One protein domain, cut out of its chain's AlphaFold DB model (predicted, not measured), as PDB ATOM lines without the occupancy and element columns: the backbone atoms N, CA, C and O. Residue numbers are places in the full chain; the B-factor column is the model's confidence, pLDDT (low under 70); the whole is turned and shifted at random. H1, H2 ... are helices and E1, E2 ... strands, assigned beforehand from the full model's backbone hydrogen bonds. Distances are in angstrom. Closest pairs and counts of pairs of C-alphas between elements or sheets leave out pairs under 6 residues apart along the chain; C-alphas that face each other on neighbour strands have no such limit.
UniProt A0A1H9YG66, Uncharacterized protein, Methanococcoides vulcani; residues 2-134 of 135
ATOM      1  N   GLU A   2      35.892 -28.883  25.770       62.97
ATOM      2  CA  GLU A   2      36.493 -28.232  24.584       62.97
ATOM      3  C   GLU A   2      35.494 -27.987  23.431       62.97
ATOM      4  O   GLU A   2      35.459 -26.909  22.852       62.97
ATOM      5  N   LYS A   3      34.578 -28.934  23.173       78.50
ATOM      6  CA  LYS A   3      33.525 -28.781  22.151       78.50
ATOM      7  C   LYS A   3      32.415 -27.786  22.520       78.50
ATOM      8  O   LYS A   3      31.854 -27.166  21.627       78.50
ATOM      9  N   LEU A   4      32.096 -27.624  23.809       88.19
ATOM     10  CA  LEU A   4      31.107 -26.633  24.259       88.19
ATOM     11  C   LEU A   4      31.641 -25.211  24.062       88.19
ATOM     12  O   LEU A   4      30.895 -24.322  23.662       88.19
ATOM     13  N   HIS A   5      32.942 -25.020  24.297       88.69
ATOM     14  CA  HIS A   5      33.596 -23.726  24.142       88.69
ATOM     15  C   HIS A   5      33.458 -23.170  22.721       88.69
ATOM     16  O   HIS A   5      33.161 -21.993  22.571       88.69
ATOM     17  N   VAL A   6      33.533 -24.026  21.695       93.69
ATOM     18  CA  VAL A   6      33.311 -23.629  20.291       93.69
ATOM     19  C   VAL A   6      31.918 -23.024  20.080       93.69
ATOM     20  O   VAL A   6      31.765 -22.053  19.344       93.69
ATOM     21  N   PHE A   7      30.885 -23.575  20.721       94.69
ATOM     22  CA  PHE A   7      29.530 -23.031  20.612       94.69
ATOM     23  C   PHE A   7      29.393 -21.694  21.345       94.69
ATOM     24  O   PHE A   7      28.765 -20.781  20.815       94.69
ATOM     25  N   LEU A   8      30.000 -21.564  22.528       94.00
ATOM     26  CA  LEU A   8      30.018 -20.307  23.283       94.00
ATOM     27  C   LEU A   8      30.764 -19.207  22.517       94.00
ATOM     28  O   LEU A   8      30.222 -18.121  22.342       94.00
ATOM     29  N   GLU A   9      31.930 -19.523  21.955       94.56
ATOM     30  CA  GLU A   9      32.719 -18.607  21.128       94.56
ATOM     31  C   GLU A   9      31.938 -18.152  19.887       94.56
ATOM     32  O   GLU A   9      31.878 -16.960  19.590       94.56
ATOM     33  N   LYS A  10      31.246 -19.066  19.194       95.44
ATOM     34  CA  LYS A  10      30.353 -18.695  18.086       95.44
ATOM     35  C   LYS A  10      29.222 -17.762  18.527       95.44
ATOM     36  O   LYS A  10      28.861 -16.851  17.782       95.44
ATOM     37  N   LEU A  11      28.645 -17.979  19.711       94.94
ATOM     38  CA  LEU A  11      27.609 -17.100  20.263       94.94
ATOM     39  C   LEU A  11      28.175 -15.724  20.657       94.94
ATOM     40  O   LEU A  11      27.454 -14.730  20.581       94.94
ATOM     41  N   ASP A  12      29.436 -15.643  21.083       93.62
ATOM     42  CA  ASP A  12      30.138 -14.385  21.369       93.62
ATOM     43  C   ASP A  12      30.494 -13.624  20.080       93.62
ATOM     44  O   ASP A  12      30.269 -12.415  19.988       93.62
ATOM     45  N   ASN A  13      30.943 -14.337  19.046       94.44
ATOM     46  CA  ASN A  13      31.349 -13.772  17.753       94.44
ATOM     47  C   ASN A  13      30.178 -13.507  16.791       94.44
ATOM     48  O   ASN A  13      30.370 -12.988  15.695       94.44
ATOM     49  N   ASN A  14      28.947 -13.808  17.207       91.50
ATOM     50  CA  ASN A  14      27.728 -13.727  16.405       91.50
ATOM     51  C   ASN A  14      27.646 -14.670  15.187       91.50
ATOM     52  O   ASN A  14      26.894 -14.403  14.247       91.50
ATOM     53  N   GLU A  15      28.349 -15.797  15.226       93.94
ATOM     54  CA  GLU A  15      28.468 -16.766  14.126       93.94
ATOM     55  C   GLU A  15      27.608 -18.028  14.317       93.94
ATOM     56  O   GLU A  15      27.654 -18.947  13.503       93.94
ATOM     57  N   PHE A  16      26.839 -18.098  15.405       95.62
ATOM     58  CA  PHE A  16      26.043 -19.268  15.765       95.62
ATOM     59  C   PHE A  16      24.761 -19.399  14.918       95.62
ATOM     60  O   PHE A  16      23.935 -18.494  14.861       95.62
ATOM     61  N   THR A  17      24.561 -20.549  14.280       94.62
ATOM     62  CA  THR A  17      23.447 -20.792  13.341       94.62
ATOM     63  C   THR A  17      22.441 -21.810  13.872       94.62
ATOM     64  O   THR A  17      22.705 -22.534  14.834       94.62
ATOM     65  N   SER A  18      21.290 -21.948  13.212       92.75
ATOM     66  CA  SER A  18      20.318 -22.993  13.543       92.75
ATOM     67  C   SER A  18      20.916 -24.397  13.407       92.75
ATOM     68  O   SER A  18      20.550 -25.294  14.157       92.75
ATOM     69  N   LYS A  19      21.878 -24.599  12.493       92.38
ATOM     70  CA  LYS A  19      22.606 -25.874  12.350       92.38
ATOM     71  C   LYS A  19      23.531 -26.158  13.530       92.38
ATOM     72  O   LYS A  19      23.777 -27.319  13.848       92.38
ATOM     73  N   ASP A  20      24.053 -25.116  14.174       95.50
ATOM     74  CA  ASP A  20      24.868 -25.280  15.374       95.50
ATOM     75  C   ASP A  20      24.028 -25.775  16.556       95.50
ATOM     76  O   ASP A  20      24.558 -26.516  17.379       95.50
ATOM     77  N   ILE A  21      22.718 -25.487  16.600       94.69
ATOM     78  CA  ILE A  21      21.807 -26.103  17.580       94.69
ATOM     79  C   ILE A  21      21.770 -27.625  17.417       94.69
ATOM     80  O   ILE A  21      21.881 -28.337  18.411       94.69
ATOM     81  N   ASP A  22      21.662 -28.147  16.192       91.38
ATOM     82  CA  ASP A  22      21.622 -29.599  15.965       91.38
ATOM     83  C   ASP A  22      22.905 -30.286  16.453       91.38
ATOM     84  O   ASP A  22      22.878 -31.390  17.004       91.38
ATOM     85  N   LEU A  23      24.052 -29.635  16.239       94.69
ATOM     86  CA  LEU A  23      25.349 -30.119  16.706       94.69
ATOM     87  C   LEU A  23      25.468 -30.018  18.230       94.69
ATOM     88  O   LEU A  23      25.938 -30.961  18.871       94.69
ATOM     89  N   LEU A  24      25.000 -28.915  18.810       95.19
ATOM     90  CA  LEU A  24      24.965 -28.692  20.249       95.19
ATOM     91  C   LEU A  24      24.079 -29.728  20.948       95.19
ATOM     92  O   LEU A  24      24.519 -30.347  21.909       95.19
ATOM     93  N   LEU A  25      22.882 -30.005  20.428       94.44
ATOM     94  CA  LEU A  25      21.973 -31.025  20.956       94.44
ATOM     95  C   LEU A  25      22.596 -32.427  20.943       94.44
ATOM     96  O   LEU A  25      22.422 -33.186  21.898       94.44
ATOM     97  N   LYS A  26      23.352 -32.776  19.892       93.88
ATOM     98  CA  LYS A  26      24.107 -34.041  19.846       93.88
ATOM     99  C   LYS A  26      25.171 -34.092  20.937       93.88
ATOM    100  O   LYS A  26      25.254 -35.095  21.641       93.88
ATOM    101  N   GLN A  27      25.934 -33.011  21.110       93.56
ATOM    102  CA  GLN A  27      26.940 -32.921  22.167       93.56
ATOM    103  C   GLN A  27      26.306 -33.015  23.560       93.56
ATOM    104  O   GLN A  27      26.767 -33.792  24.389       93.56
ATOM    105  N   MET A  28      25.217 -32.287  23.807       93.69
ATOM    106  CA  MET A  28      24.490 -32.322  25.075       93.69
ATOM    107  C   MET A  28      23.947 -33.723  25.384       93.69
ATOM    108  O   MET A  28      24.003 -34.168  26.528       93.69
ATOM    109  N   ALA A  29      23.475 -34.458  24.373       93.69
ATOM    110  CA  ALA A  29      23.037 -35.839  24.548       93.69
ATOM    111  C   ALA A  29      24.196 -36.789  24.909       93.69
ATOM    112  O   ALA A  29      24.001 -37.723  25.689       93.69
ATOM    113  N   GLU A  30      25.394 -36.577  24.360       93.81
ATOM    114  CA  GLU A  30      26.606 -37.309  24.760       93.81
ATOM    115  C   GLU A  30      27.022 -36.959  26.194       93.81
ATOM    116  O   GLU A  30      27.255 -37.860  27.000       93.81
ATOM    117  N   ASP A  31      27.036 -35.671  26.533       93.88
ATOM    118  CA  ASP A  31      27.385 -35.175  27.866       93.88
ATOM    119  C   ASP A  31      26.402 -35.687  28.931       93.88
ATOM    120  O   ASP A  31      26.813 -36.077  30.027       93.88
ATOM    121  N   ALA A  32      25.111 -35.776  28.600       93.94
ATOM    122  CA  ALA A  32      24.094 -36.359  29.469       93.94
ATOM    123  C   ALA A  32      24.318 -37.860  29.706       93.94
ATOM    124  O   ALA A  32      24.207 -38.329  30.839       93.94
ATOM    125  N   LYS A  33      24.704 -38.623  28.671       93.94
ATOM    126  CA  LYS A  33      25.068 -40.048  28.818       93.94
ATOM    127  C   LYS A  33      26.304 -40.248  29.694       93.94
ATOM    128  O   LYS A  33      26.410 -41.270  30.364       93.94
ATOM    129  N   GLN A  34      27.226 -39.288  29.681       93.81
ATOM    130  CA  GLN A  34      28.425 -39.285  30.521       93.81
ATOM    131  C   GLN A  34      28.166 -38.741  31.937       93.81
ATOM    132  O   GLN A  34      29.074 -38.749  32.764       93.81
ATOM    133  N   GLY A  35      26.947 -38.275  32.232       92.56
ATOM    134  CA  GLY A  35      26.585 -37.707  33.531       92.56
ATOM    135  C   GLY A  35      27.163 -36.313  33.795       92.56
ATOM    136  O   GLY A  35      27.169 -35.874  34.942       92.56
ATOM    137  N   ILE A  36      27.647 -35.616  32.761       93.19
ATOM    138  CA  ILE A  36      28.194 -34.252  32.868       93.19
ATOM    139  C   ILE A  36      27.061 -33.248  33.107       93.19
ATOM    140  O   ILE A  36      27.189 -32.359  33.947       93.19
ATOM    141  N   ILE A  37      25.945 -33.411  32.393       94.31
ATOM    142  CA  ILE A  37      24.735 -32.596  32.550       94.31
ATOM    143  C   ILE A  37      23.510 -33.480  32.776       94.31
ATOM    144  O   ILE A  37      23.457 -34.624  32.331       94.31
ATOM    145  N   ALA A  38      22.490 -32.925  33.425       91.81
ATOM    146  CA  ALA A  38      21.175 -33.549  33.531       91.81
ATOM    147  C   ALA A  38      20.236 -32.927  32.490       91.81
ATOM    148  O   ALA A  38      19.493 -31.999  32.793       91.81
ATOM    149  N   MET A  39      20.307 -33.416  31.250       90.81
ATOM    150  CA  MET A  39      19.466 -32.924  30.158       90.81
ATOM    151  C   MET A  39      18.083 -33.578  30.198       90.81
ATOM    152  O   MET A  39      17.953 -34.802  30.120       90.81
ATOM    153  N   THR A  40      17.042 -32.758  30.279       92.25
ATOM    154  CA  THR A  40      15.646 -33.192  30.214       92.25
ATOM    155  C   THR A  40      15.089 -33.076  28.795       92.25
ATOM    156  O   THR A  40      15.666 -32.436  27.912       92.25
ATOM    157  N   LYS A  41      13.916 -33.683  28.567       90.62
ATOM    158  CA  LYS A  41      13.163 -33.483  27.320       90.62
ATOM    159  C   LYS A  41      12.760 -32.014  27.134       90.62
ATOM    160  O   LYS A  41      12.773 -31.536  26.007       90.62
ATOM    161  N   ASP A  42      12.436 -31.319  28.222       91.75
ATOM    162  CA  ASP A  42      12.042 -29.908  28.182       91.75
ATOM    163  C   ASP A  42      13.187 -29.024  27.670       91.75
ATOM    164  O   ASP A  42      12.980 -28.210  26.772       91.75
ATOM    165  N   ASP A  43      14.414 -29.260  28.153       92.31
ATOM    166  CA  ASP A  43      15.603 -28.526  27.706       92.31
ATOM    167  C   ASP A  43      15.796 -28.675  26.195       92.31
ATOM    168  O   ASP A  43      15.977 -27.688  25.485       92.31
ATOM    169  N   ARG A  44      15.679 -29.907  25.681       92.00
ATOM    170  CA  ARG A  44      15.766 -30.185  24.243       92.00
ATOM    171  C   ARG A  44      14.763 -29.365  23.431       92.00
ATOM    172  O   ARG A  44      15.151 -28.744  22.444       92.00
ATOM    173  N   GLN A  45      13.501 -29.349  23.856       92.88
ATOM    174  CA  GLN A  45      12.431 -28.645  23.147       92.88
ATOM    175  C   GLN A  45      12.646 -27.124  23.127       92.88
ATOM    176  O   GLN A  45      12.273 -26.455  22.162       92.88
ATOM    177  N   TRP A  46      13.284 -26.559  24.157       94.94
ATOM    178  CA  TRP A  46      13.689 -25.151  24.138       94.94
ATOM    179  C   TRP A  46      14.775 -24.870  23.104       94.94
ATOM    180  O   TRP A  46      14.649 -23.908  22.352       94.94
ATOM    181  N   PHE A  47      15.798 -25.720  23.004       94.94
ATOM    182  CA  PHE A  47      16.814 -25.578  21.957       94.94
ATOM    183  C   PHE A  47      16.214 -25.715  20.552       94.94
ATOM    184  O   PHE A  47      16.541 -24.911  19.684       94.94
ATOM    185  N   GLU A  48      15.285 -26.647  20.336       92.81
ATOM    186  CA  GLU A  48      14.525 -26.768  19.079       92.81
ATOM    187  C   GLU A  48      13.728 -25.482  18.773       92.81
ATOM    188  O   GLU A  48      13.736 -24.986  17.645       92.81
ATOM    189  N   THR A  49      13.131 -24.860  19.794       93.81
ATOM    190  CA  THR A  49      12.452 -23.558  19.663       93.81
ATOM    191  C   THR A  49      13.428 -22.431  19.293       93.81
ATOM    192  O   THR A  49      13.123 -21.594  18.440       93.81
ATOM    193  N   TYR A  50      14.634 -22.413  19.867       95.06
ATOM    194  CA  TYR A  50      15.672 -21.450  19.484       95.06
ATOM    195  C   TYR A  50      16.197 -21.697  18.065       95.06
ATOM    196  O   TYR A  50      16.445 -20.732  17.339       95.06
ATOM    197  N   ALA A  51      16.312 -22.957  17.632       93.62
ATOM    198  CA  ALA A  51      16.654 -23.297  16.252       93.62
ATOM    199  C   ALA A  51      15.623 -22.732  15.274       93.62
ATOM    200  O   ALA A  51      16.011 -22.100  14.294       93.62
ATOM    201  N   PHE A  52      14.329 -22.879  15.576       91.56
ATOM    202  CA  PHE A  52      13.256 -22.246  14.807       91.56
ATOM    203  C   PHE A  52      13.450 -20.723  14.709       91.56
ATOM    204  O   PHE A  52      13.410 -20.164  13.610       91.56
ATOM    205  N   GLY A  53      13.734 -20.051  15.830       92.50
ATOM    206  CA  GLY A  53      13.999 -18.611  15.848       92.50
ATOM    207  C   GLY A  53      15.181 -18.205  14.956       92.50
ATOM    208  O   GLY A  53      15.067 -17.248  14.185       92.50
ATOM    209  N   LEU A  54      16.289 -18.954  15.010       93.56
ATOM    210  CA  LEU A  54      17.470 -18.722  14.168       93.56
ATOM    211  C   LEU A  54      17.186 -18.982  12.688       93.56
ATOM    212  O   LEU A  54      17.630 -18.206  11.849       93.56
ATOM    213  N   GLN A  55      16.394 -20.000  12.350       90.50
ATOM    214  CA  GLN A  55      15.987 -20.245  10.965       90.50
ATOM    215  C   GLN A  55      15.202 -19.059  10.388       90.50
ATOM    216  O   GLN A  55      15.457 -18.666   9.250       90.50
ATOM    217  N   GLN A  56      14.289 -18.451  11.162       88.12
ATOM    218  CA  GLN A  56      13.566 -17.253  10.709       88.12
ATOM    219  C   GLN A  56      14.524 -16.088  10.432       88.12
ATOM    220  O   GLN A  56      14.394 -15.397   9.419       88.12
ATOM    221  N   PHE A  57      15.532 -15.913  11.288       89.88
ATOM    222  CA  PHE A  57      16.576 -14.912  11.093       89.88
ATOM    223  C   PHE A  57      17.430 -15.183   9.848       89.88
ATOM    224  O   PHE A  57      17.639 -14.292   9.028       89.88
ATOM    225  N   GLU A  58      17.889 -16.417   9.662       88.62
ATOM    226  CA  GLU A  58      18.693 -16.818   8.505       88.62
ATOM    227  C   GLU A  58      17.929 -16.649   7.189       88.62
ATOM    228  O   GLU A  58      18.490 -16.181   6.194       88.62
ATOM    229  N   VAL A  59      16.636 -16.983   7.183       85.12
ATOM    230  CA  VAL A  59      15.740 -16.751   6.048       85.12
ATOM    231  C   VAL A  59      15.619 -15.259   5.749       85.12
ATOM    232  O   VAL A  59      15.767 -14.879   4.588       85.12
ATOM    233  N   LEU A  60      15.416 -14.419   6.769       84.00
ATOM    234  CA  LEU A  60      15.361 -12.963   6.618       84.00
ATOM    235  C   LEU A  60      16.675 -12.384   6.067       84.00
ATOM    236  O   LEU A  60      16.651 -11.515   5.197       84.00
ATOM    237  N   CYS A  61      17.822 -12.863   6.553       83.44
ATOM    238  CA  CYS A  61      19.140 -12.436   6.079       83.44
ATOM    239  C   CYS A  61      19.456 -12.954   4.671       83.44
ATOM    240  O   CYS A  61      20.243 -12.340   3.941       83.44
ATOM    241  N   SER A  62      18.852 -14.071   4.263       77.31
ATOM    242  CA  SER A  62      18.949 -14.540   2.889       77.31
ATOM    243  C   SER A  62      18.212 -13.550   1.984       77.31
ATOM    244  O   SER A  62      17.018 -13.317   2.130       77.31
ATOM    245  N   LYS A  63      18.905 -12.957   1.005       61.94
ATOM    246  CA  LYS A  63      18.315 -12.018   0.026       61.94
ATOM    247  C   LYS A  63      17.308 -12.683  -0.934       61.94
ATOM    248  O   LYS A  63      17.143 -12.214  -2.054       61.94
ATOM    249  N   ASN A  64      16.698 -13.806  -0.554       54.94
ATOM    250  CA  ASN A  64      15.798 -14.580  -1.388       54.94
ATOM    251  C   ASN A  64      14.330 -14.307  -0.997       54.94
ATOM    252  O   ASN A  64      13.838 -14.891  -0.029       54.94
ATOM    253  N   PRO A  65      13.598 -13.483  -1.774       50.62
ATOM    254  CA  PRO A  65      12.213 -13.108  -1.476       50.62
ATOM    255  C   PRO A  65      11.241 -14.295  -1.508       50.62
ATOM    256  O   PRO A  65      10.135 -14.194  -0.993       50.62
ATOM    257  N   SER A  66      11.632 -15.426  -2.108       50.16
ATOM    258  CA  SER A  66      10.780 -16.621  -2.208       50.16
ATOM    259  C   SER A  66      10.647 -17.405  -0.899       50.16
ATOM    260  O   SER A  66       9.754 -18.239  -0.785       50.16
ATOM    261  N   LYS A  67      11.505 -17.142   0.097       48.09
ATOM    262  CA  LYS A  67      11.457 -17.793   1.418       48.09
ATOM    263  C   LYS A  67      10.715 -16.973   2.480       48.09
ATOM    264  O   LYS A  67      10.709 -17.342   3.647       48.09
ATOM    265  N   MET A  68      10.144 -15.829   2.108       49.34
ATOM    266  CA  MET A  68       9.730 -14.812   3.070       49.34
ATOM    267  C   MET A  68       8.481 -15.208   3.889       49.34
ATOM    268  O   MET A  68       7.412 -15.460   3.339       49.34
ATOM    269  N   ARG A  69       8.644 -15.093   5.216       55.78
ATOM    270  CA  ARG A  69       7.668 -14.752   6.280       55.78
ATOM    271  C   ARG A  69       6.847 -15.842   6.962       55.78
ATOM    272  O   ARG A  69       6.271 -15.531   7.995       55.78
ATOM    273  N   ALA A  70       6.810 -17.071   6.462       57.69
ATOM    274  CA  ALA A  70       6.059 -18.157   7.094       57.69
ATOM    275  C   ALA A  70       6.999 -19.141   7.797       57.69
ATOM    276  O   ALA A  70       7.596 -20.007   7.157       57.69
ATOM    277  N   GLY A  71       7.119 -19.024   9.119       62.44
ATOM    278  CA  GLY A  71       7.778 -20.036   9.929       62.44
ATOM    279  C   GLY A  71       6.845 -21.219  10.155       62.44
ATOM    280  O   GLY A  71       5.951 -21.136  10.999       62.44
ATOM    281  N   ASP A  72       7.038 -22.315   9.415       74.00
ATOM    282  CA  ASP A  72       6.371 -23.591   9.707       74.00
ATOM    283  C   ASP A  72       7.092 -24.277  10.869       74.00
ATOM    284  O   ASP A  72       8.069 -25.008  10.692       74.00
ATOM    285  N   TRP A  73       6.620 -24.009  12.083       73.62
ATOM    286  CA  TRP A  73       7.224 -24.551  13.295       73.62
ATOM    287  C   TRP A  73       7.125 -26.078  13.369       73.62
ATOM    288  O   TRP A  73       7.974 -26.704  13.999       73.62
ATOM    289  N   ARG A  74       6.154 -26.700  12.684       73.69
ATOM    290  CA  ARG A  74       5.931 -28.158  12.722       73.69
ATOM    291  C   ARG A  74       7.090 -28.952  12.129       73.69
ATOM    292  O   ARG A  74       7.207 -30.144  12.384       73.69
ATOM    293  N   GLN A  75       7.931 -28.309  11.322       71.38
ATOM    294  CA  GLN A  75       9.112 -28.948  10.741       71.38
ATOM    295  C   GLN A  75      10.305 -28.976  11.697       71.38
ATOM    296  O   GLN A  75      11.299 -29.633  11.402       71.38
ATOM    297  N   SER A  76      10.262 -28.223  12.798       68.81
ATOM    298  CA  SER A  76      11.429 -28.010  13.665       68.81
ATOM    299  C   SER A  76      11.135 -28.117  15.159       68.81
ATOM    300  O   SER A  76      12.086 -28.223  15.926       68.81
ATOM    301  N   VAL A  77       9.867 -28.099  15.584       75.62
ATOM    302  CA  VAL A  77       9.484 -28.091  17.002       75.62
ATOM    303  C   VAL A  77       8.295 -29.015  17.261       75.62
ATOM    304  O   VAL A  77       7.258 -28.912  16.605       75.62
ATOM    305  N   ASP A  78       8.432 -29.876  18.271       76.31
ATOM    306  CA  ASP A  78       7.394 -30.833  18.689       76.31
ATOM    307  C   ASP A  78       6.297 -30.206  19.572       76.31
ATOM    308  O   ASP A  78       5.212 -30.769  19.717       76.31
ATOM    309  N   ASP A  79       6.578 -29.063  20.206       81.50
ATOM    310  CA  ASP A  79       5.691 -28.409  21.174       81.50
ATOM    311  C   ASP A  79       5.318 -26.983  20.743       81.50
ATOM    312  O   ASP A  79       6.071 -26.023  20.935       81.50
ATOM    313  N   PHE A  80       4.103 -26.843  20.206       84.19
ATOM    314  CA  PHE A  80       3.537 -25.555  19.805       84.19
ATOM    315  C   PHE A  80       3.498 -24.534  20.948       84.19
ATOM    316  O   PHE A  80       3.704 -23.346  20.710       84.19
ATOM    317  N   SER A  81       3.256 -24.973  22.189       87.44
ATOM    318  CA  SER A  81       3.115 -24.056  23.324       87.44
ATOM    319  C   SER A  81       4.409 -23.294  23.617       87.44
ATOM    320  O   SER A  81       4.353 -22.128  24.002       87.44
ATOM    321  N   LYS A  82       5.572 -23.901  23.349       91.00
ATOM    322  CA  LYS A  82       6.879 -23.246  23.499       91.00
ATOM    323  C   LYS A  82       7.154 -22.242  22.397       91.00
ATOM    324  O   LYS A  82       7.634 -21.154  22.691       91.00
ATOM    325  N   VAL A  83       6.806 -22.573  21.153       90.38
ATOM    326  CA  VAL A  83       6.922 -21.636  20.024       90.38
ATOM    327  C   VAL A  83       6.013 -20.435  20.248       90.38
ATOM    328  O   VAL A  83       6.450 -19.299  20.089       90.38
ATOM    329  N   ARG A  84       4.771 -20.689  20.678       91.38
ATOM    330  CA  ARG A  84       3.804 -19.665  21.074       91.38
ATOM    331  C   ARG A  84       4.381 -18.760  22.155       91.38
ATOM    332  O   ARG A  84       4.503 -17.566  21.926       91.38
ATOM    333  N   PHE A  85       4.808 -19.335  23.278       92.94
ATOM    334  CA  PHE A  85       5.409 -18.581  24.379       92.94
ATOM    335  C   PHE A  85       6.626 -17.764  23.931       92.94
ATOM    336  O   PHE A  85       6.772 -16.609  24.309       92.94
ATOM    337  N   PHE A  86       7.503 -18.357  23.124       94.19
ATOM    338  CA  PHE A  86       8.717 -17.711  22.641       94.19
ATOM    339  C   PHE A  86       8.421 -16.502  21.745       94.19
ATOM    340  O   PHE A  86       9.043 -15.457  21.910       94.19
ATOM    341  N   VAL A  87       7.474 -16.628  20.813       93.12
ATOM    342  CA  VAL A  87       7.076 -15.527  19.925       93.12
ATOM    343  C   VAL A  87       6.282 -14.463  20.683       93.12
ATOM    344  O   VAL A  87       6.552 -13.281  20.486       93.12
ATOM    345  N   ASP A  88       5.377 -14.861  21.578       94.19
ATOM    346  CA  ASP A  88       4.592 -13.926  22.393       94.19
ATOM    347  C   ASP A  88       5.527 -13.118  23.341       94.19
ATOM    348  O   ASP A  88       5.417 -11.896  23.396       94.19
ATOM    349  N   ASP A  89       6.542 -13.733  23.975       95.44
ATOM    350  CA  ASP A  89       7.567 -13.020  24.783       95.44
ATOM    351  C   ASP A  89       8.422 -12.061  23.935       95.44
ATOM    352  O   ASP A  89       8.869 -11.026  24.426       95.44
ATOM    353  N   MET A  90       8.658 -12.368  22.654       95.50
ATOM    354  CA  MET A  90       9.331 -11.434  21.745       95.50
ATOM    355  C   MET A  90       8.427 -10.265  21.343       95.50
ATOM    356  O   MET A  90       8.924  -9.145  21.211       95.50
ATOM    357  N   GLU A  91       7.130 -10.500  21.142       94.88
ATOM    358  CA  GLU A  91       6.162  -9.449  20.806       94.88
ATOM    359  C   GLU A  91       5.978  -8.480  21.976       94.88
ATOM    360  O   GLU A  91       6.080  -7.268  21.792       94.88
ATOM    361  N   GLU A  92       5.828  -9.001  23.198       95.88
ATOM    362  CA  GLU A  92       5.730  -8.200  24.426       95.88
ATOM    363  C   GLU A  92       6.962  -7.309  24.664       95.88
ATOM    364  O   GLU A  92       6.868  -6.273  25.324       95.88
ATOM    365  N   ARG A  93       8.124  -7.698  24.126       94.38
ATOM    366  CA  ARG A  93       9.395  -6.964  24.229       94.38
ATOM    367  C   ARG A  93       9.697  -6.076  23.021       94.38
ATOM    368  O   ARG A  93      10.818  -5.576  22.927       94.38
ATOM    369  N   ASP A  94       8.757  -5.918  22.087       93.81
ATOM    370  CA  ASP A  94       8.940  -5.189  20.820       93.81
ATOM    371  C   ASP A  94      10.072  -5.744  19.918       93.81
ATOM    372  O   ASP A  94      10.539  -5.066  18.997       93.81
ATOM    373  N   ILE A  95      10.510  -6.989  20.148       95.06
ATOM    374  CA  ILE A  95      11.559  -7.661  19.360       95.06
ATOM    375  C   ILE A  95      11.003  -8.127  18.012       95.06
ATOM    376  O   ILE A  95      11.716  -8.117  17.007       95.06
ATOM    377  N   VAL A  96       9.728  -8.517  17.989       92.88
ATOM    378  CA  VAL A  96       8.956  -8.804  16.775       92.88
ATOM    379  C   VAL A  96       7.661  -7.998  16.784       92.88
ATOM    380  O   VAL A  96       7.205  -7.561  17.837       92.88
ATOM    381  N   LYS A  97       7.072  -7.777  15.606       91.88
ATOM    382  CA  LYS A  97       5.807  -7.042  15.441       91.88
ATOM    383  C   LYS A  97       4.884  -7.738  14.457       91.88
ATOM    384  O   LYS A  97       5.332  -8.568  13.669       91.88
ATOM    385  N   ASN A  98       3.611  -7.345  14.464       91.44
ATOM    386  CA  ASN A  98       2.599  -7.853  13.536       91.44
ATOM    387  C   ASN A  98       2.514  -9.388  13.566       91.44
ATOM    388  O   ASN A  98       2.485 -10.030  12.513       91.44
ATOM    389  N   VAL A  99       2.525  -9.980  14.767       90.88
ATOM    390  CA  VAL A  99       2.472 -11.434  14.913       90.88
ATOM    391  C   VAL A  99       1.105 -11.937  14.462       90.88
ATOM    392  O   VAL A  99       0.055 -11.508  14.939       90.88
ATOM    393  N   PHE A 100       1.117 -12.890  13.538       88.62
ATOM    394  CA  PHE A 100      -0.077 -13.556  13.056       88.62
ATOM    395  C   PHE A 100       0.128 -15.067  13.049       88.62
ATOM    396  O   PHE A 100       1.094 -15.592  12.492       88.62
ATOM    397  N   TRP A 101      -0.817 -15.767  13.671       87.00
ATOM    398  CA  TRP A 101      -0.826 -17.218  13.780       87.00
ATOM    399  C   TRP A 101      -1.879 -17.788  12.840       87.00
ATOM    400  O   TRP A 101      -3.071 -17.535  13.008       87.00
ATOM    401  N   ASN A 102      -1.444 -18.575  11.862       79.62
ATOM    402  CA  ASN A 102      -2.337 -19.297  10.971       79.62
ATOM    403  C   ASN A 102      -2.697 -20.666  11.578       79.62
ATOM    404  O   ASN A 102      -1.856 -21.347  12.170       79.62
ATOM    405  N   VAL A 103      -3.951 -21.084  11.386       66.25
ATOM    406  CA  VAL A 103      -4.530 -22.359  11.849       66.25
ATOM    407  C   VAL A 103      -3.752 -23.569  11.311       66.25
ATOM    408  O   VAL A 103      -3.748 -24.632  11.923       66.25
ATOM    409  N   GLU A 104      -3.027 -23.401  10.205       67.38
ATOM    410  CA  GLU A 104      -2.196 -24.440   9.591       67.38
ATOM    411  C   GLU A 104      -0.820 -24.636  10.251       67.38
ATOM    412  O   GLU A 104       0.009 -25.350   9.704       67.38
ATOM    413  N   GLY A 105      -0.540 -24.036  11.411       73.06
ATOM    414  CA  GLY A 105       0.759 -24.204  12.078       73.06
ATOM    415  C   GLY A 105       1.870 -23.349  11.466       73.06
ATOM    416  O   GLY A 105       3.044 -23.698  11.525       73.06
ATOM    417  N   ILE A 106       1.491 -22.213  10.888       80.44
ATOM    418  CA  ILE A 106       2.415 -21.204  10.376       80.44
ATOM    419  C   ILE A 106       2.310 -19.977  11.271       80.44
ATOM    420  O   ILE A 106       1.207 -19.535  11.595       80.44
ATOM    421  N   VAL A 107       3.453 -19.403  11.635       85.81
ATOM    422  CA  VAL A 107       3.515 -18.082  12.262       85.81
ATOM    423  C   VAL A 107       4.234 -17.110  11.339       85.81
ATOM    424  O   VAL A 107       5.230 -17.460  10.701       85.81
ATOM    425  N   THR A 108       3.712 -15.892  11.260       85.31
ATOM    426  CA  THR A 108       4.337 -14.788  10.534       85.31
ATOM    427  C   THR A 108       4.510 -13.602  11.464       85.31
ATOM    428  O   THR A 108       3.596 -13.289  12.222       85.31
ATOM    429  N   PHE A 109       5.654 -12.935  11.393       89.31
ATOM    430  CA  PHE A 109       5.937 -11.725  12.157       89.31
ATOM    431  C   PHE A 109       7.024 -10.907  11.459       89.31
ATOM    432  O   PHE A 109       7.807 -11.429  10.660       89.31
ATOM    433  N   ASP A 110       7.067  -9.617  11.760       88.56
ATOM    434  CA  ASP A 110       8.104  -8.702  11.308       88.56
ATOM    435  C   ASP A 110       9.219  -8.606  12.358       88.56
ATOM    436  O   ASP A 110       8.953  -8.544  13.558       88.56
ATOM    437  N   ILE A 111      10.472  -8.548  11.901       90.50
ATOM    438  CA  ILE A 111      11.657  -8.339  12.744       90.50
ATOM    439  C   ILE A 111      12.173  -6.913  12.477       90.50
ATOM    440  O   ILE A 111      12.869  -6.706  11.479       90.50
ATOM    441  N   PRO A 112      11.812  -5.912  13.305       88.44
ATOM    442  CA  PRO A 112      12.210  -4.519  13.093       88.44
ATOM    443  C   PRO A 112      13.705  -4.274  13.340       88.44
ATOM    444  O   PRO A 112      14.297  -3.430  12.670       88.44
ATOM    445  N   ASP A 113      14.312  -5.012  14.274       90.31
ATOM    446  CA  ASP A 113      15.741  -4.957  14.586       90.31
ATOM    447  C   ASP A 113      16.356  -6.360  14.522       90.31
ATOM    448  O   ASP A 113      16.154  -7.210  15.391       90.31
ATOM    449  N   THR A 114      17.138  -6.595  13.471       90.56
ATOM    450  CA  THR A 114      17.832  -7.864  13.227       90.56
ATOM    451  C   THR A 114      18.895  -8.159  14.283       90.56
ATOM    452  O   THR A 114      19.107  -9.324  14.628       90.56
ATOM    453  N   ILE A 115      19.553  -7.130  14.823       92.25
ATOM    454  CA  ILE A 115      20.587  -7.292  15.847       92.25
ATOM    455  C   ILE A 115      19.923  -7.646  17.178       92.25
ATOM    456  O   ILE A 115      20.313  -8.634  17.803       92.25
ATOM    457  N   GLY A 116      18.894  -6.896  17.579       93.56
ATOM    458  CA  GLY A 116      18.108  -7.159  18.784       93.56
ATOM    459  C   GLY A 116      17.489  -8.556  18.798       93.56
ATOM    460  O   GLY A 116      17.644  -9.284  19.780       93.56
ATOM    461  N   TYR A 117      16.884  -8.977  17.683       94.62
ATOM    462  CA  TYR A 117      16.311 -10.318  17.531       94.62
ATOM    463  C   TYR A 117      17.345 -11.428  17.740       94.62
ATOM    464  O   TYR A 117      17.141 -12.350  18.534       94.62
ATOM    465  N   ARG A 118      18.494 -11.327  17.065       94.81
ATOM    466  CA  ARG A 118      19.561 -12.326  17.189       94.81
ATOM    467  C   ARG A 118      20.140 -12.357  18.601       94.81
ATOM    468  O   ARG A 118      20.306 -13.435  19.170       94.81
ATOM    469  N   ASN A 119      20.413 -11.188  19.177       95.12
ATOM    470  CA  ASN A 119      20.962 -11.076  20.526       95.12
ATOM    471  C   ASN A 119      20.021 -11.689  21.564       95.12
ATOM    472  O   ASN A 119      20.486 -12.406  22.447       95.12
ATOM    473  N   PHE A 120      18.711 -11.473  21.435       95.44
ATOM    474  CA  PHE A 120      17.724 -12.092  22.314       95.44
ATOM    475  C   PHE A 120      17.835 -13.620  22.310       95.44
ATOM    476  O   PHE A 120      17.937 -14.234  23.375       95.44
ATOM    477  N   ILE A 121      17.899 -14.235  21.125       96.19
ATOM    478  CA  ILE A 121      18.042 -15.691  20.998       96.19
ATOM    479  C   ILE A 121      19.369 -16.168  21.592       96.19
ATOM    480  O   ILE A 121      19.387 -17.113  22.381       96.19
ATOM    481  N   TYR A 122      20.481 -15.507  21.267       97.19
ATOM    482  CA  TYR A 122      21.792 -15.890  21.791       97.19
ATOM    483  C   TYR A 122      21.864 -15.773  23.312       97.19
ATOM    484  O   TYR A 122      22.387 -16.675  23.963       97.19
ATOM    485  N   CYS A 123      21.301 -14.716  23.901       95.50
ATOM    486  CA  CYS A 123      21.222 -14.566  25.352       95.50
ATOM    487  C   CYS A 123      20.417 -15.700  25.996       95.50
ATOM    488  O   CYS A 123      20.838 -16.237  27.022       95.50
ATOM    489  N   ARG A 124      19.291 -16.102  25.391       95.38
ATOM    490  CA  ARG A 124      18.484 -17.236  25.865       95.38
ATOM    491  C   ARG A 124      19.263 -18.550  25.800       95.38
ATOM    492  O   ARG A 124      19.273 -19.276  26.791       95.38
ATOM    493  N   ILE A 125      19.964 -18.811  24.692       96.44
ATOM    494  CA  ILE A 125      20.830 -19.989  24.521       96.44
ATOM    495  C   ILE A 125      21.944 -20.005  25.576       96.44
ATOM    496  O   ILE A 125      22.095 -21.005  26.275       96.44
ATOM    497  N   LYS A 126      22.692 -18.901  25.732       95.50
ATOM    498  CA  LYS A 126      23.783 -18.789  26.719       95.50
ATOM    499  C   LYS A 126      23.283 -19.037  28.134       95.50
ATOM    500  O   LYS A 126      23.804 -19.923  28.801       95.50
ATOM    501  N   SER A 127      22.204 -18.362  28.535       93.94
ATOM    502  CA  SER A 127      21.602 -18.535  29.866       93.94
ATOM    503  C   SER A 127      21.195 -19.993  30.125       93.94
ATOM    504  O   SER A 127      21.329 -20.506  31.236       93.94
ATOM    505  N   TYR A 128      20.694 -20.683  29.094       93.81
ATOM    506  CA  TYR A 128      20.332 -22.096  29.187       93.81
ATOM    507  C   TYR A 128      21.557 -23.000  29.362       93.81
ATOM    508  O   TYR A 128      21.539 -23.914  30.188       93.81
ATOM    509  N   LEU A 129      22.623 -22.739  28.603       93.94
ATOM    510  CA  LEU A 129      23.879 -23.481  28.698       93.94
ATOM    511  C   LEU A 129      24.576 -23.252  30.040       93.94
ATOM    512  O   LEU A 129      24.986 -24.226  30.666       93.94
ATOM    513  N   GLU A 130      24.638 -22.011  30.520       93.12
ATOM    514  CA  GLU A 130      25.175 -21.660  31.840       93.12
ATOM    515  C   GLU A 130      24.451 -22.424  32.949       93.12
ATOM    516  O   GLU A 130      25.084 -23.061  33.789       93.12
ATOM    517  N   LYS A 131      23.114 -22.469  32.898       92.94
ATOM    518  CA  LYS A 131      22.306 -23.235  33.853       92.94
ATOM    519  C   LYS A 131      22.601 -24.739  33.802       92.94
ATOM    520  O   LYS A 131      22.712 -25.370  34.852       92.94
ATOM    521  N   LEU A 132      22.679 -25.327  32.605       92.69
ATOM    522  CA  LEU A 132      22.846 -26.777  32.434       92.69
ATOM    523  C   LEU A 132      24.250 -27.258  32.800       92.69
ATOM    524  O   LEU A 132      24.395 -28.300  33.438       92.69
ATOM    525  N   TYR A 133      25.265 -26.492  32.412       91.56
ATOM    526  CA  TYR A 133      26.670 -26.823  32.639       91.56
ATOM    527  C   TYR A 133      27.235 -26.211  33.927       91.56
ATOM    528  O   TYR A 133      28.367 -26.529  34.284       91.56
ATOM    529  N   LYS A 134      26.440 -25.408  34.651       88.12
ATOM    530  CA  LYS A 134      26.834 -24.690  35.877       88.12
ATOM    531  C   LYS A 134      28.094 -23.846  35.662       88.12
ATOM    532  O   LYS A 134      29.043 -23.950  36.441       88.12
TER     533      LYS A 134
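AT A GLANCE: This is residues 2 to 134 of the 135 residues of an uncharacterized protein of Methanococcoides vulcani (UniProt A0A1H9YG66). Four helices, H1, H2, H3 and H5, form an up-and-down bundle, each running against the one before it in the chain, with H3 in the middle of the domain. H4 packs on H3 at a steep tilt, and the small hairpin of strands E1 and E2 lies beyond it, on the far side of the domain from H1. The printed part has 133 residues with five named helices and two named strands, in the order H1 H2 H3 H4 E1 E2 H5; the sheet E1 - E2 is antiparallel and the class is mostly helix. The whole is compact, with a radius of gyration of the C-alphas of 14.9 A and spans of 43 by 30 by 27 A.

IN THESE COORDINATES: Find C-alpha 2 at (36.493, -28.232, 24.584); from there H1 runs through residues 2 to 12. H2 follows as residues 18 to 33, 23.4 A from first to last C-alpha. H3, residues 41 to 61, is the longest helix at 30.5 A; look for its first C-alpha at (13.163, -33.483, 27.320). After residues 62 to 79, which hold no named element, you reach H4, residues 80 to 92. E1 is residues 97 to 102 and E2 residues 106 to 110. H5, residues 114 to 133, covers 28.5 A and ends with C-alpha 133 at (26.670, -26.823, 32.639).

HOW THE PARTS SIT: Begin at the hub, H3, which touches three helices. It touches H2, of which residues 18 to 25 alone touch it, at a shallow tilt of 17 degrees, opposite ways; the closest C-alphas, of Ser 18 and Ala 51, are 4.6 A apart, and the two helices form a hairpin. H3 touches H5 at 22 degrees, also shallow and opposite ways, with the C-alphas of Tyr 50 and Ile 121 closest at 6.4 A. With residues 45 to 49 alone it touches residues 82 to 86 of H4, a steep tilt of 55 degrees, the same way; the C-alphas of Thr 49 and Val 83 are closest, 5.9 A apart. H1 touches H2, closest at the C-alphas of Phe 7 and Leu 24, 7.3 A, and only just touches H5, with 3 pairs of C-alphas within 8 A. H1 and H3 are apart. In the hairpin E1 and E2, look for N 100 and O 108, 2.8 A, and N 108 and O 100, 2.9 A, within hydrogen-bond range. Every O i to N i+4 pair is within range in H3, H4 and H5, against 5 of 7 in H1 and 11 of 12 in H2.

THE WHOLE: The C-alphas of Gly 35 and Pro 65 are the two farthest apart, 45.1 A. The printed part has no cut, and the link from H3 to H4, 18 residues, is long. Look for pLDDT under 70 at residue 2, residues 63 to 71, residue 76 and residues 103 to 104; the mean of the printed part is 87.7.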